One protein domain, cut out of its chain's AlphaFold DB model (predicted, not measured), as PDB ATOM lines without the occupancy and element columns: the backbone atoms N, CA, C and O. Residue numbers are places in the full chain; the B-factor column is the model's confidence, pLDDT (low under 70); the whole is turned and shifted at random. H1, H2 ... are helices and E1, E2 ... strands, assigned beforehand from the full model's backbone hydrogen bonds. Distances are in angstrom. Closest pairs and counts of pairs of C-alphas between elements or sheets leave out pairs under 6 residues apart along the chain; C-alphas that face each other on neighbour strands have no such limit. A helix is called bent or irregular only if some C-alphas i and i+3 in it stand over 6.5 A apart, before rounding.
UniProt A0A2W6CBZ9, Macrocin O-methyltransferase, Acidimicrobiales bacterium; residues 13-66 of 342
ATOM      1  N   GLU A  13     368.986  21.203  49.883       90.50
ATOM      2  CA  GLU A  13     367.998  20.822  48.877       90.50
ATOM      3  C   GLU A  13     368.679  20.364  47.585       90.50
ATOM      4  O   GLU A  13     368.425  19.267  47.104       90.50
ATOM      5  N   GLU A  14     369.622  21.153  47.063       89.44
ATOM      6  CA  GLU A  14     370.379  20.802  45.854       89.44
ATOM      7  C   GLU A  14     371.239  19.551  46.052       89.44
ATOM      8  O   GLU A  14     371.314  18.708  45.165       89.44
ATOM      9  N   ARG A  15     371.846  19.379  47.236       94.56
ATOM     10  CA  ARG A  15     372.605  18.155  47.550       94.56
ATOM     11  C   ARG A  15     371.699  16.930  47.627       94.56
ATOM     12  O   ARG A  15     372.102  15.855  47.195       94.56
ATOM     13  N   TYR A  16     370.498  17.088  48.180       96.75
ATOM     14  CA  TYR A  16     369.490  16.034  48.212       96.75
ATOM     15  C   TYR A  16     369.042  15.654  46.798       96.75
ATOM     16  O   TYR A  16     369.038  14.470  46.466       96.75
ATOM     17  N   LEU A  17     368.730  16.637  45.948       97.94
ATOM     18  CA  LEU A  17     368.313  16.390  44.568       97.94
ATOM     19  C   LEU A  17     369.439  15.765  43.731       97.94
ATOM     20  O   LEU A  17     369.181  14.834  42.973       97.94
ATOM     21  N   ASP A  18     370.687  16.202  43.907       97.44
ATOM     22  CA  ASP A  18     371.853  15.607  43.241       97.44
ATOM     23  C   ASP A  18     372.076  14.143  43.648       97.44
ATOM     24  O   ASP A  18     372.179  13.257  42.793       97.44
ATOM     25  N   LEU A  19     372.028  13.861  44.956       97.88
ATOM     26  CA  LEU A  19     372.066  12.496  45.485       97.88
ATOM     27  C   LEU A  19     370.933  11.648  44.896       97.88
ATOM     28  O   LEU A  19     371.159  10.512  44.475       97.88
ATOM     29  N   LEU A  20     369.720  12.200  44.838       98.31
ATOM     30  CA  LEU A  20     368.549  11.477  44.363       98.31
ATOM     31  C   LEU A  20     368.650  11.132  42.871       98.31
ATOM     32  O   LEU A  20     368.365   9.988  42.517       98.31
ATOM     33  N   LYS A  21     369.135  12.042  42.013       98.44
ATOM     34  CA  LYS A  21     369.433  11.735  40.597       98.44
ATOM     35  C   LYS A  21     370.400  10.560  40.479       98.44
ATOM     36  O   LYS A  21     370.176   9.632  39.696       98.44
ATOM     37  N   GLY A  22     371.451  10.567  41.298       97.06
ATOM     38  CA  GLY A  22     372.433   9.492  41.364       97.06
ATOM     39  C   GLY A  22     371.849   8.142  41.807       97.06
ATOM     40  O   GLY A  22     372.236   7.100  41.271       97.06
ATOM     41  N   CYS A  23     370.896   8.152  42.741       97.50
ATOM     42  CA  CYS A  23     370.185   6.960  43.204       97.50
ATOM     43  C   CYS A  23     369.212   6.412  42.153       97.50
ATOM     44  O   CYS A  23     369.272   5.226  41.842       97.50
ATOM     45  N   LEU A  24     368.349   7.267  41.594       97.81
ATOM     46  CA  LEU A  24     367.291   6.885  40.648       97.81
ATOM     47  C   LEU A  24     367.839   6.317  39.338       97.81
ATOM     48  O   LEU A  24     367.223   5.445  38.736       97.81
ATOM     49  N   THR A  25     369.009   6.794  38.908       95.75
ATOM     50  CA  THR A  25     369.724   6.290  37.722       95.75
ATOM     51  C   THR A  25     370.699   5.158  38.053       95.75
ATOM     52  O   THR A  25     371.345   4.608  37.161       95.75
ATOM     53  N   ARG A  26     370.877   4.826  39.339       94.81
ATOM     54  CA  ARG A  26     371.930   3.928  39.846       94.81
ATOM     55  C   ARG A  26     373.348   4.336  39.437       94.81
ATOM     56  O   ARG A  26     374.280   3.549  39.553       94.81
ATOM     57  N   TYR A  27     373.546   5.589  39.033       93.56
ATOM     58  CA  TYR A  27     374.849   6.133  38.659       93.56
ATOM     59  C   TYR A  27     375.870   6.069  39.807       93.56
ATOM     60  O   TYR A  27     377.060   5.841  39.575       93.56
ATOM     61  N   LEU A  28     375.411   6.239  41.052       93.00
ATOM     62  CA  LEU A  28     376.270   6.138  42.241       93.00
ATOM     63  C   LEU A  28     376.742   4.707  42.516       93.00
ATOM     64  O   LEU A  28     377.796   4.527  43.111       93.00
ATOM     65  N   PHE A  29     375.990   3.715  42.043       91.81
ATOM     66  CA  PHE A  29     376.218   2.290  42.289       91.81
ATOM     67  C   PHE A  29     376.665   1.557  41.020       91.81
ATOM     68  O   PHE A  29     376.621   0.334  40.953       91.81
ATOM     69  N   ILE A  30     377.080   2.293  39.986       87.25
ATOM     70  CA  ILE A  30     377.344   1.705  38.669       87.25
ATOM     71  C   ILE A  30     378.487   0.684  38.692       87.25
ATOM     72  O   ILE A  30     378.496  -0.246  37.895       87.25
ATOM     73  N   ASP A  31     379.431   0.836  39.622       86.62
ATOM     74  CA  ASP A  31     380.552  -0.089  39.798       86.62
ATOM     75  C   ASP A  31     380.106  -1.420  40.446       86.62
ATOM     76  O   ASP A  31     380.795  -2.432  40.323       86.62
ATOM     77  N   GLU A  32     378.932  -1.435  41.089       85.50
ATOM     78  CA  GLU A  32     378.306  -2.611  41.708       85.50
ATOM     79  C   GLU A  32     377.373  -3.360  40.741       85.50
ATOM     80  O   GLU A  32     376.967  -4.490  41.021       85.50
ATOM     81  N   GLU A  33     377.023  -2.758  39.597       83.19
ATOM     82  CA  GLU A  33     376.170  -3.412  38.609       83.19
ATOM     83  C   GLU A  33     376.864  -4.624  37.978       83.19
ATOM     84  O   GLU A  33     378.075  -4.640  37.736       83.19
ATOM     85  N   VAL A  34     376.061  -5.656  37.708       82.19
ATOM     86  CA  VAL A  34     376.520  -6.921  37.138       82.19
ATOM     87  C   VAL A  34     375.807  -7.240  35.829       82.19
ATOM     88  O   VAL A  34     374.574  -7.319  35.729       82.19
ATOM     89  N   GLU A  35     376.609  -7.492  34.806       74.56
ATOM     90  CA  GLU A  35     376.156  -7.905  33.485       74.56
ATOM     91  C   GLU A  35     376.642  -9.310  33.186       74.56
ATOM     92  O   GLU A  35     377.793  -9.648  33.451       74.56
ATOM     93  N   ASP A  36     375.766 -10.162  32.654       73.00
ATOM     94  CA  ASP A  36     376.200 -11.485  32.232       73.00
ATOM     95  C   ASP A  36     377.252 -11.338  31.140       73.00
ATOM     96  O   ASP A  36     377.167 -10.463  30.277       73.00
ATOM     97  N   LEU A  37     378.273 -12.194  31.183       72.00
ATOM     98  CA  LEU A  37     379.287 -12.214  30.141       72.00
ATOM     99  C   LEU A  37     378.685 -12.835  28.868       72.00
ATOM    100  O   LEU A  37     378.867 -14.027  28.594       72.00
ATOM    101  N   GLU A  38     377.937 -12.033  28.120       64.00
ATOM    102  CA  GLU A  38     377.262 -12.386  26.876       64.00
ATOM    103  C   GLU A  38     377.960 -11.705  25.693       64.00
ATOM    104  O   GLU A  38     378.231 -10.512  25.711       64.00
ATOM    105  N   GLY A  39     378.299 -12.484  24.662       62.06
ATOM    106  CA  GLY A  39     378.935 -11.955  23.454       62.06
ATOM    107  C   GLY A  39     380.435 -11.624  23.566       62.06
ATOM    108  O   GLY A  39     381.053 -11.577  24.632       62.06
ATOM    109  N   GLY A  40     381.058 -11.448  22.400       71.12
ATOM    110  CA  GLY A  40     382.480 -11.131  22.275       71.12
ATOM    111  C   GLY A  40     383.435 -12.296  22.573       71.12
ATOM    112  O   GLY A  40     383.056 -13.394  22.985       71.12
ATOM    113  N   TRP A  41     384.727 -12.045  22.356       75.88
ATOM    114  CA  TRP A  41     385.761 -13.080  22.469       75.88
ATOM    115  C   TRP A  41     385.890 -13.646  23.892       75.88
ATOM    116  O   TRP A  41     386.188 -14.828  24.052       75.88
ATOM    117  N   LYS A  42     385.624 -12.826  24.922       75.56
ATOM    118  CA  LYS A  42     385.654 -13.256  26.327       75.56
ATOM    119  C   LYS A  42     384.538 -14.259  26.620       75.56
ATOM    120  O   LYS A  42     384.826 -15.306  27.189       75.56
ATOM    121  N   ALA A  43     383.295 -14.002  26.200       75.19
ATOM    122  CA  ALA A  43     382.202 -14.955  26.415       75.19
ATOM    123  C   ALA A  43     382.475 -16.300  25.729       75.19
ATOM    124  O   ALA A  43     382.249 -17.352  26.327       75.19
ATOM    125  N   THR A  44     383.035 -16.278  24.513       78.62
ATOM    126  CA  THR A  44     383.444 -17.499  23.802       78.62
ATOM    127  C   THR A  44     384.552 -18.242  24.548       78.62
ATOM    128  O   THR A  44     384.436 -19.446  24.768       78.62
ATOM    129  N   ALA A  45     385.593 -17.531  24.995       83.25
ATOM    130  CA  ALA A  45     386.715 -18.121  25.725       83.25
ATOM    131  C   ALA A  45     386.291 -18.749  27.065       83.25
ATOM    132  O   ALA A  45     386.787 -19.811  27.436       83.25
ATOM    133  N   PHE A  46     385.342 -18.131  27.772       82.94
ATOM    134  CA  PHE A  46     384.840 -18.623  29.057       82.94
ATOM    135  C   PHE A  46     383.637 -19.573  28.939       82.94
ATOM    136  O   PHE A  46     383.160 -20.058  29.962       82.94
ATOM    137  N   SER A  47     383.153 -19.890  27.733       82.19
ATOM    138  CA  SER A  47     381.921 -20.670  27.529       82.19
ATOM    139  C   SER A  47     381.899 -22.036  28.248       82.19
ATOM    140  O   SER A  47     380.929 -22.305  28.968       82.19
ATOM    141  N   PRO A  48     382.957 -22.877  28.184       85.69
ATOM    142  CA  PRO A  48     382.964 -24.161  28.895       85.69
ATOM    143  C   PRO A  48     382.896 -23.993  30.419       85.69
ATOM    144  O   PRO A  48     382.188 -24.731  31.106       85.69
ATOM    145  N   VAL A  49     383.598 -22.983  30.944       85.38
ATOM    146  CA  VAL A  49     383.610 -22.641  32.373       85.38
ATOM    147  C   VAL A  49     382.241 -22.115  32.803       85.38
ATOM    148  O   VAL A  49     381.714 -22.546  33.826       85.38
ATOM    149  N   ARG A  50     381.619 -21.255  31.990       85.44
ATOM    150  CA  ARG A  50     380.275 -20.710  32.223       85.44
ATOM    151  C   ARG A  50     379.233 -21.823  32.299       85.44
ATOM    152  O   ARG A  50     378.433 -21.839  33.226       85.44
ATOM    153  N   LEU A  51     379.275 -22.791  31.380       83.94
ATOM    154  CA  LEU A  51     378.352 -23.928  31.387       83.94
ATOM    155  C   LEU A  51     378.490 -24.775  32.663       83.94
ATOM    156  O   LEU A  51     377.487 -25.186  33.247       83.94
ATOM    157  N   LEU A  52     379.726 -25.022  33.108       88.88
ATOM    158  CA  LEU A  52     379.996 -25.781  34.329       88.88
ATOM    159  C   LEU A  52     379.529 -25.039  35.589       88.88
ATOM    160  O   LEU A  52     378.934 -25.654  36.473       88.88
ATOM    161  N   LEU A  53     379.793 -23.734  35.671       88.62
ATOM    162  CA  LEU A  53     379.389 -22.891  36.797       88.62
ATOM    163  C   LEU A  53     377.866 -22.745  36.871       88.62
ATOM    164  O   LEU A  53     377.300 -22.938  37.946       88.62
ATOM    165  N   ASN A  54     377.198 -22.551  35.730       85.62
ATOM    166  CA  ASN A  54     375.738 -22.459  35.665       85.62
ATOM    167  C   ASN A  54     375.063 -23.731  36.205       85.62
ATOM    168  O   ASN A  54     374.080 -23.641  36.935       85.62
ATOM    169  N   ARG A  55     375.620 -24.923  35.931       88.06
ATOM    170  CA  ARG A  55     375.119 -26.197  36.497       88.06
ATOM    171  C   ARG A  55     375.215 -26.279  38.023       88.06
ATOM    172  O   ARG A  55     374.550 -27.115  38.621       88.06
ATOM    173  N   ARG A  56     376.043 -25.439  38.645       89.81
ATOM    174  CA  ARG A  56     376.190 -25.320  40.101       89.81
ATOM    175  C   ARG A  56     375.495 -24.080  40.671       89.81
ATOM    176  O   ARG A  56     375.738 -23.739  41.821       89.81
ATOM    177  N   GLY A  57     374.665 -23.397  39.879       85.81
ATOM    178  CA  GLY A  57     373.978 -22.174  40.300       85.81
ATOM    179  C   GLY A  57     374.887 -20.944  40.414       85.81
ATOM    180  O   GLY A  57     374.494 -19.960  41.029       85.81
ATOM    181  N   LEU A  58     376.094 -20.981  39.841       86.62
ATOM    182  CA  LEU A  58     377.027 -19.852  39.817       86.62
ATOM    183  C   LEU A  58     376.988 -19.164  38.450       86.62
ATOM    184  O   LEU A  58     376.946 -19.837  37.424       86.62
ATOM    185  N   ARG A  59     377.053 -17.827  38.433       81.31
ATOM    186  CA  ARG A  59     377.058 -17.008  37.209       81.31
ATOM    187  C   ARG A  59     378.386 -16.290  37.030       81.31
ATOM    188  O   ARG A  59     378.989 -15.833  37.996       81.31
ATOM    189  N   VAL A  60     378.819 -16.171  35.775       81.19
ATOM    190  CA  VAL A  60     379.986 -15.366  35.395       81.19
ATOM    191  C   VAL A  60     379.492 -14.036  34.854       81.19
ATOM    192  O   VAL A  60     378.843 -13.993  33.808       81.19
ATOM    193  N   VAL A  61     379.830 -12.966  35.561       82.12
ATOM    194  CA  VAL A  61     379.406 -11.605  35.243       82.12
ATOM    195  C   VAL A  61     380.614 -10.700  35.023       82.12
ATOM    196  O   VAL A  61     381.694 -10.935  35.573       82.12
ATOM    197  N   ARG A  62     380.436  -9.658  34.216       79.31
ATOM    198  CA  ARG A  62     381.262  -8.456  34.256       79.31
ATOM    199  C   ARG A  62     380.677  -7.528  35.321       79.31
ATOM    200  O   ARG A  62     379.467  -7.337  35.372       79.31
ATOM    201  N   THR A  63     381.543  -6.980  36.161       80.31
ATOM    202  CA  THR A  63     381.194  -5.916  37.105       80.31
ATOM    203  C   THR A  63     381.436  -4.555  36.468       80.31
ATOM    204  O   THR A  63     382.411  -4.393  35.723       80.31
ATOM    205  N   GLY A  64     380.607  -3.583  36.825       74.06
ATOM    206  CA  GLY A  64     380.714  -2.207  36.363       74.06
ATOM    207  C   GLY A  64     379.921  -1.947  35.083       74.06
ATOM    208  O   GLY A  64     379.867  -2.787  34.186       74.06
ATOM    209  N   GLY A  65     379.338  -0.755  34.997       79.94
ATOM    210  CA  GLY A  65     378.663  -0.232  33.809       79.94
ATOM    211  C   GLY A  65     379.389   0.968  33.193       79.94
ATOM    212  O   GLY A  65     380.326   1.531  33.767       79.94
ATOM    213  N   ASN A  66     378.946   1.400  32.012       84.69
ATOM    214  CA  ASN A  66     379.486   2.603  31.386       84.69
ATOM    215  C   ASN A  66     378.865   3.865  32.013       84.69
ATOM    216  O   ASN A  66     377.702   4.200  31.782       84.69
TER     217      ASN A  66
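AT A GLANCE: This is residues 13 to 66 of the 342 residues of the protein "Macrocin O-methyltransferase" of Acidimicrobiales bacterium (UniProt A0A2W6CBZ9). The model is a long, thin rod in which a helical arm, H1 followed by H2, leads into a small two-stranded ribbon of E1 and E2, and a third helix, H3, lies across the far end. H3 and the links on both sides of it, residues 37 to 39 and 55 to 60, form a triangular head that opens from the ribbon, while residues 13 to 18 of H1 stick out free at the other end. The printed part has 54 residues with three named helices and two named strands, in the order H1, H2, E1, H3, E2; the sheet has the order E1 - E2 and is antiparallel, and the class is mostly helix. The whole is extended, with a radius of gyration of the C-alphas of 16.3 A, and its C-alphas span 51 by 23 by 11 A.

HOW THE PARTS SIT: The sheet has two strands, E1 of residues 34 to 36 and E2 of residues 61 to 63, which are antiparallel neighbours with 148 degrees between their N-to-C directions. C-alphas 36 and 61 face each other at 4.4 A, and so do C-alphas 34 and 63 at 4.8 A. Across this pair N 35 and O 62 are within hydrogen-bond range at 2.9 A, and so are N 62 and O 35 at 2.8 A. H2, residues 27 to 32, is joined to E1 by a tight link of 1 residue. The closest C-alphas of H2 and E2 are those of Glu 32 and Thr 63, 6.4 A apart. H1, residues 13 to 24, precedes H2 and is close but not clearly touching it, with the C-alphas of Gly 22 and Leu 28 closest at 5.2 A. H1 and H2 run the same way at a steep tilt of 40 degrees. H3, residues 40 to 54, follows E1 after a tight link of 3 residues and touches no helix. H3 is apart from both H1 and H2, and H1 is also apart from E1 and E2. In H1 each O i to N i+4 pair is within hydrogen-bond range; in H3 it is 9 of 11, and in H2 it is 0 of 2, beside 1 of 3 pairs of O i to N i+3.

IN THESE COORDINATES: E1 runs from Val 34 to Asp 36, with C-alpha 34 at (376.520, -6.921, 37.138), and E2 runs from Val 61 to Thr 63. H3, the longest helix, measures 18.8 A from the C-alpha of Gly 40 to that of Asn 54, which is at (375.738, -22.459, 35.665). H3 is irregular, with C-alphas 45 and 48 at 7.8 A. H2, from Tyr 27 to Glu 32, is irregular too, with C-alphas 28 and 31 at 7.9 A. H1 begins at C-alpha 13, at (367.998, 20.822, 48.877), and is 16.2 A long to the C-alpha of Leu 24.

THE WHOLE: The two C-alphas farthest apart are those of Glu 13 and Pro 48, at 51.4 A. Residues 13 to 18, which belong to H1, and residues 52 to 57, of which 52 to 54 belong to H3, stand free; the body without them spans 42 by 20 by 11 A. The printed part has no cut. The links H1 to H2, H2 to E1 and E1 to H3 are tight, H3 to E2 is short with 6 residues, and no link is long. The mean pLDDT of the printed part is 85.5, and residues 38 to 39, between E1 and H3, are under 70.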